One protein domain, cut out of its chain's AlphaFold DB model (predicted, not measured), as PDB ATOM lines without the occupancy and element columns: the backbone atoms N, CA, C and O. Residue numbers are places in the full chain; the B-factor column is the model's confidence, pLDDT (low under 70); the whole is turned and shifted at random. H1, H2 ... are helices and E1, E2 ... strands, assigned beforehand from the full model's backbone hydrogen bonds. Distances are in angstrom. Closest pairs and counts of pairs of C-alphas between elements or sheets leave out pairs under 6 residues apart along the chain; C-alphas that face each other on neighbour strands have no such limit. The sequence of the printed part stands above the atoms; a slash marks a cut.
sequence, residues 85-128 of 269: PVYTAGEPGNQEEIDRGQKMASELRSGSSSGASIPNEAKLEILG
ATOM      1  N   PRO A  85      21.240  11.218   4.411       80.19
ATOM      2  CA  PRO A  85      21.532   9.911   3.844       80.19
ATOM      3  C   PRO A  85      22.320   9.068   4.845       80.19
ATOM      4  O   PRO A  85      23.358   9.487   5.356       80.19
ATOM      5  N   VAL A  86      21.824   7.864   5.113       81.88
ATOM      6  CA  VAL A  86      22.476   6.870   5.962       81.88
ATOM      7  C   VAL A  86      22.684   5.602   5.153       81.88
ATOM      8  O   VAL A  86      21.742   5.037   4.599       81.88
ATOM      9  N   TYR A  87      23.939   5.167   5.089       80.50
ATOM     10  CA  TYR A  87      24.328   3.900   4.488       80.50
ATOM     11  C   TYR A  87      24.538   2.860   5.590       80.50
ATOM     12  O   TYR A  87      25.267   3.100   6.551       80.50
ATOM     13  N   THR A  88      23.903   1.705   5.438       81.88
ATOM     14  CA  THR A  88      24.065   0.531   6.296       81.88
ATOM     15  C   THR A  88      24.734  -0.562   5.467       81.88
ATOM     16  O   THR A  88      24.166  -0.986   4.458       81.88
ATOM     17  N   ALA A  89      25.939  -0.981   5.866       80.12
ATOM     18  CA  ALA A  89      26.700  -2.039   5.194       80.12
ATOM     19  C   ALA A  89      26.012  -3.408   5.341       80.12
ATOM     20  O   ALA A  89      25.359  -3.658   6.358       80.12
ATOM     21  N   GLY A  90      26.161  -4.272   4.330       74.00
ATOM     22  CA  GLY A  90      25.555  -5.611   4.317       74.00
ATOM     23  C   GLY A  90      26.245  -6.592   5.273       74.00
ATOM     24  O   GLY A  90      25.575  -7.311   6.012       74.00
ATOM     25  N   GLU A  91      27.583  -6.564   5.333       75.62
ATOM     26  CA  GLU A  91      28.372  -7.424   6.223       75.62
ATOM     27  C   GLU A  91      28.898  -6.676   7.469       75.62
ATOM     28  O   GLU A  91      29.482  -5.590   7.356       75.62
ATOM     29  N   PRO A  92      28.770  -7.253   8.681       71.25
ATOM     30  CA  PRO A  92      29.339  -6.663   9.888       71.25
ATOM     31  C   PRO A  92      30.876  -6.645   9.836       71.25
ATOM     32  O   PRO A  92      31.512  -7.691   9.742       71.25
ATOM     33  N   GLY A  93      31.485  -5.464   9.978       72.25
ATOM     34  CA  GLY A  93      32.934  -5.321  10.187       72.25
ATOM     35  C   GLY A  93      33.782  -5.087   8.931       72.25
ATOM     36  O   GLY A  93      35.003  -4.988   9.051       72.25
ATOM     37  N   ASN A  94      33.177  -4.943   7.747       76.38
ATOM     38  CA  ASN A  94      33.911  -4.575   6.536       76.38
ATOM     39  C   ASN A  94      34.164  -3.056   6.471       76.38
ATOM     40  O   ASN A  94      33.361  -2.288   5.937       76.38
ATOM     41  N   GLN A  95      35.297  -2.616   7.026       78.19
ATOM     42  CA  GLN A  95      35.665  -1.198   7.094       78.19
ATOM     43  C   GLN A  95      35.782  -0.545   5.702       78.19
ATOM     44  O   GLN A  95      35.364   0.594   5.521       78.19
ATOM     45  N   GLU A  96      36.257  -1.279   4.688       79.81
ATOM     46  CA  GLU A  96      36.379  -0.761   3.317       79.81
ATOM     47  C   GLU A  96      35.018  -0.531   2.640       79.81
ATOM     48  O   GLU A  96      34.882   0.311   1.748       79.81
ATOM     49  N   GLU A  97      33.993  -1.298   3.011       78.38
ATOM     50  CA  GLU A  97      32.626  -1.062   2.543       78.38
ATOM     51  C   GLU A  97      32.002   0.145   3.244       78.38
ATOM     52  O   GLU A  97      31.381   0.976   2.582       78.38
ATOM     53  N   ILE A  98      32.225   0.289   4.554       79.25
ATOM     54  CA  ILE A  98      31.747   1.437   5.334       79.25
ATOM     55  C   ILE A  98      32.339   2.743   4.790       79.25
ATOM     56  O   ILE A  98      31.591   3.692   4.564       79.25
ATOM     57  N   ASP A  99      33.640   2.783   4.496       83.12
ATOM     58  CA  ASP A  99      34.300   3.985   3.975       83.12
ATOM     59  C   ASP A  99      33.792   4.351   2.564       83.12
ATOM     60  O   ASP A  99      33.546   5.523   2.255       83.12
ATOM     61  N   ARG A 100      33.552   3.348   1.701       80.81
ATOM     62  CA  ARG A 100      32.935   3.550   0.372       80.81
ATOM     63  C   ARG A 100      31.484   4.020   0.479       80.81
ATOM     64  O   ARG A 100      31.083   4.925  -0.254       80.81
ATOM     65  N   GLY A 101      30.719   3.447   1.404       80.62
ATOM     66  CA  GLY A 101      29.341   3.833   1.698       80.62
ATOM     67  C   GLY A 101      29.237   5.246   2.275       80.62
ATOM     68  O   GLY A 101      28.374   6.017   1.860       80.62
ATOM     69  N   GLN A 102      30.160   5.640   3.158       81.00
ATOM     70  CA  GLN A 102      30.251   6.999   3.693       81.00
ATOM     71  C   GLN A 102      30.561   8.012   2.585       81.00
ATOM     72  O   GLN A 102      29.937   9.077   2.516       81.00
ATOM     73  N   LYS A 103      31.491   7.682   1.682       82.81
ATOM     74  CA  LYS A 103      31.783   8.520   0.514       82.81
ATOM     75  C   LYS A 103      30.546   8.690  -0.375       82.81
ATOM     76  O   LYS A 103      30.190   9.812  -0.711       82.81
ATOM     77  N   MET A 104      29.821   7.607  -0.651       79.62
ATOM     78  CA  MET A 104      28.569   7.659  -1.411       79.62
ATOM     79  C   MET A 104      27.479   8.493  -0.714       79.62
ATOM     80  O   MET A 104      26.828   9.308  -1.362       79.62
ATOM     81  N   ALA A 105      27.297   8.340   0.602       79.81
ATOM     82  CA  ALA A 105      26.305   9.091   1.372       79.81
ATOM     83  C   ALA A 105      26.632  10.595   1.447       79.81
ATOM     84  O   ALA A 105      25.729  11.423   1.378       79.81
ATOM     85  N   SER A 106      27.914  10.960   1.550       78.81
ATOM     86  CA  SER A 106      28.366  12.362   1.584       78.81
ATOM     87  C   SER A 106      28.332  13.065   0.221       78.81
ATOM     88  O   SER A 106      28.155  14.283   0.169       78.81
ATOM     89  N   GLU A 107      28.474  12.322  -0.877       79.31
ATOM     90  CA  GLU A 107      28.385  12.851  -2.245       79.31
ATOM     91  C   GLU A 107      26.941  12.904  -2.769       79.31
ATOM     92  O   GLU A 107      26.667  13.594  -3.757       79.31
ATOM     93  N   LEU A 108      26.002  12.217  -2.106       74.62
ATOM     94  CA  LEU A 108      24.603  12.181  -2.511       74.62
ATOM     95  C   LEU A 108      23.976  13.581  -2.421       74.62
ATOM     96  O   LEU A 108      23.776  14.137  -1.341       74.62
ATOM     97  N   ARG A 109      23.622  14.142  -3.579       69.88
ATOM     98  CA  ARG A 109      22.863  15.394  -3.690       69.88
ATOM     99  C   ARG A 109      21.459  15.109  -4.207       69.88
ATOM    100  O   ARG A 109      21.277  14.309  -5.121       69.88
ATOM    101  N   SER A 110      20.474  15.792  -3.635       62.31
ATOM    102  CA  SER A 110      19.089  15.729  -4.104       62.31
ATOM    103  C   SER A 110      18.954  16.527  -5.406       62.31
ATOM    104  O   SER A 110      19.311  17.704  -5.453       62.31
ATOM    105  N   GLY A 111      18.499  15.880  -6.479       62.97
ATOM    106  CA  GLY A 111      18.351  16.460  -7.816       62.97
ATOM    107  C   GLY A 111      17.661  15.481  -8.769       62.97
ATOM    108  O   GLY A 111      17.532  14.305  -8.451       62.97
ATOM    109  N   SER A 112      17.222  15.931  -9.948       56.31
ATOM    110  CA  SER A 112      16.503  15.080 -10.919       56.31
ATOM    111  C   SER A 112      17.336  13.923 -11.494       56.31
ATOM    112  O   SER A 112      16.780  13.015 -12.104       56.31
ATOM    113  N   SER A 113      18.655  13.945 -11.288       58.62
ATOM    114  CA  SER A 113      19.601  12.889 -11.657       58.62
ATOM    115  C   SER A 113      20.114  12.085 -10.452       58.62
ATOM    116  O   SER A 113      21.169  11.460 -10.554       58.62
ATOM    117  N   SER A 114      19.446  12.144  -9.293       65.44
ATOM    118  CA  SER A 114      19.882  11.408  -8.105       65.44
ATOM    119  C   SER A 114      19.571   9.911  -8.228       65.44
ATOM    120  O   SER A 114      18.475   9.495  -8.597       65.44
ATOM    121  N   GLY A 115      20.568   9.084  -7.924       62.66
ATOM    122  CA  GLY A 115      20.483   7.628  -7.941       62.66
ATOM    123  C   GLY A 115      21.743   7.035  -7.318       62.66
ATOM    124  O   GLY A 115      22.805   7.652  -7.364       62.66
ATOM    125  N   ALA A 116      21.628   5.859  -6.710       71.50
ATOM    126  CA  ALA A 116      22.750   5.158  -6.099       71.50
ATOM    127  C   ALA A 116      22.715   3.682  -6.505       71.50
ATOM    128  O   ALA A 116      21.648   3.076  -6.576       71.50
ATOM    129  N   SER A 117      23.887   3.110  -6.771       69.69
ATOM    130  CA  SER A 117      24.064   1.667  -6.938       69.69
ATOM    131  C   SER A 117      24.685   1.133  -5.657       69.69
ATOM    132  O   SER A 117      25.743   1.609  -5.253       69.69
ATOM    133  N   ILE A 118      24.007   0.192  -5.004       78.38
ATOM    134  CA  ILE A 118      24.427  -0.364  -3.716       78.38
ATOM    135  C   ILE A 118      24.680  -1.878  -3.831       78.38
ATOM    136  O   ILE A 118      24.027  -2.535  -4.648       78.38
ATOM    137  N   PRO A 119      25.631  -2.437  -3.055       73.94
ATOM    138  CA  PRO A 119      25.873  -3.877  -2.966       73.94
ATOM    139  C   PRO A 119      24.635  -4.659  -2.510       73.94
ATOM    140  O   PRO A 119      23.746  -4.114  -1.855       73.94
ATOM    141  N   ASN A 120      24.595  -5.956  -2.830       69.44
ATOM    142  CA  ASN A 120      23.556  -6.849  -2.317       69.44
ATOM    143  C   ASN A 120      23.601  -6.854  -0.776       69.44
ATOM    144  O   ASN A 120      24.686  -6.870  -0.209       69.44
ATOM    145  N   GLU A 121      22.437  -6.810  -0.126       76.00
ATOM    146  CA  GLU A 121      22.244  -6.689   1.338       76.00
ATOM    147  C   GLU A 121      22.533  -5.316   1.981       76.00
ATOM    148  O   GLU A 121      22.079  -5.074   3.103       76.00
ATOM    149  N   ALA A 122      23.177  -4.376   1.282       78.06
ATOM    150  CA  ALA A 122      23.362  -3.016   1.787       78.06
ATOM    151  C   ALA A 122      22.081  -2.167   1.669       78.06
ATOM    152  O   ALA A 122      21.240  -2.383   0.793       78.06
ATOM    153  N   LYS A 123      21.934  -1.158   2.539       80.00
ATOM    154  CA  LYS A 123      20.794  -0.223   2.522       80.00
ATOM    155  C   LYS A 123      21.260   1.224   2.520       80.00
ATOM    156  O   LYS A 123      22.010   1.632   3.400       80.00
ATOM    157  N   LEU A 124      20.755   2.009   1.572       80.38
ATOM    158  CA  LEU A 124      20.881   3.465   1.566       80.38
ATOM    159  C   LEU A 124      19.498   4.070   1.801       80.38
ATOM    160  O   LEU A 124      18.617   3.961   0.951       80.38
ATOM    161  N   GLU A 125      19.314   4.704   2.953       81.06
ATOM    162  CA  GLU A 125      18.051   5.329   3.340       81.06
ATOM    163  C   GLU A 125      18.261   6.824   3.567       81.06
ATOM    164  O   GLU A 125      19.221   7.249   4.208       81.06
ATOM    165  N   ILE A 126      17.341   7.639   3.055       80.06
ATOM    166  CA  ILE A 126      17.281   9.059   3.395       80.06
ATOM    167  C   ILE A 126      16.422   9.171   4.649       80.06
ATOM    168  O   ILE A 126      15.195   9.078   4.596       80.06
ATOM    169  N   LEU A 127      17.070   9.345   5.795       77.12
ATOM    170  CA  LEU A 127      16.372   9.537   7.055       77.12
ATOM    171  C   LEU A 127      15.944  10.999   7.174       77.12
ATOM    172  O   LEU A 127      16.760  11.898   7.380       77.12
ATOM    173  N   GLY A 128      14.639  11.231   7.055       70.62
ATOM    174  CA  GLY A 128      14.030  12.497   7.448       70.62
ATOM    175  C   GLY A 128      14.113  12.711   8.961       70.62
ATOM    176  O   GLY A 128      14.210  11.759   9.744       70.62
TER     177      GLY A 128
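What this domain is: This is residues 85 to 128 of the 269 residues of an uncharacterized protein of Hoyosella altamirensis (UniProt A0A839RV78). A small ribbon of two antiparallel strands, E1 and E2, has one helix, H1, packed along E1 on the side away from E2 and running back in the reverse direction. A long loop, residues 108 to 122, then folds back from the end of H1 to the start of E2, and its residues 110 to 115 stick out at one end. The printed part has 44 residues, with two named strands and one named helix in the order E1, H1, E2; the sheet's order is E1, E2, antiparallel, and the class is mixed, helices and strands. The whole is compact, with a radius of gyration of the C-alphas of 10.5 A, yet elongated in outline, spanning 33 by 19 by 16 A.

Where its parts are: E1 is a strand of residues 85 to 88, 10.0 A from first to last C-alpha; C-alpha 85 is at (21.532, 9.911, 3.844). H1 is a helix of residues 95 to 107, 18.4 A from C-alpha 95 at (35.665, -1.198, 7.094) to C-alpha 107. E2 is a strand of residues 123 to 127, 11.6 A long, ending with C-alpha 127 at (16.372, 9.537, 7.055).

How they stand to each other: E1 and E2 are antiparallel neighbours, with an angle of 148 degrees between their N-to-C directions. Among the C-alphas that face each other are those of Pro 85 and Ile 126, 4.4 A apart. N 86 and O 125, at 2.8 A, and N 123 and O 88, at 2.9 A, are within hydrogen-bond range. H1 and E1 have 9 pairs of C-alphas within 8 A, and their closest C-alphas are those of Pro 85 and Ala 105, 5.4 A apart. H1 and E2 have 1 such pair, the C-alphas of Ala 105 and Leu 124, 7.8 A apart. Centre to centre, H1 is 8.7 A from E1 and 12.7 A from E2. In H1 every O i to N i+4 pair is within hydrogen-bond range.

The domain as a whole: The two C-alphas farthest apart are those of Gly 93 and Ser 112, at 33.6 A, while the first and last printed C-alphas, of Pro 85 and Gly 128, are 8.7 A apart. The printed part has no cut. E1 to H1 is a short link of 6 residues, and H1 to E2 is a long link of 15 residues, of which residues 110 to 115 stand free. The mean pLDDT of the printed part is 75.3; the model's confidence is low, under 70, at residues 109 to 115, residue 117 and residue 120.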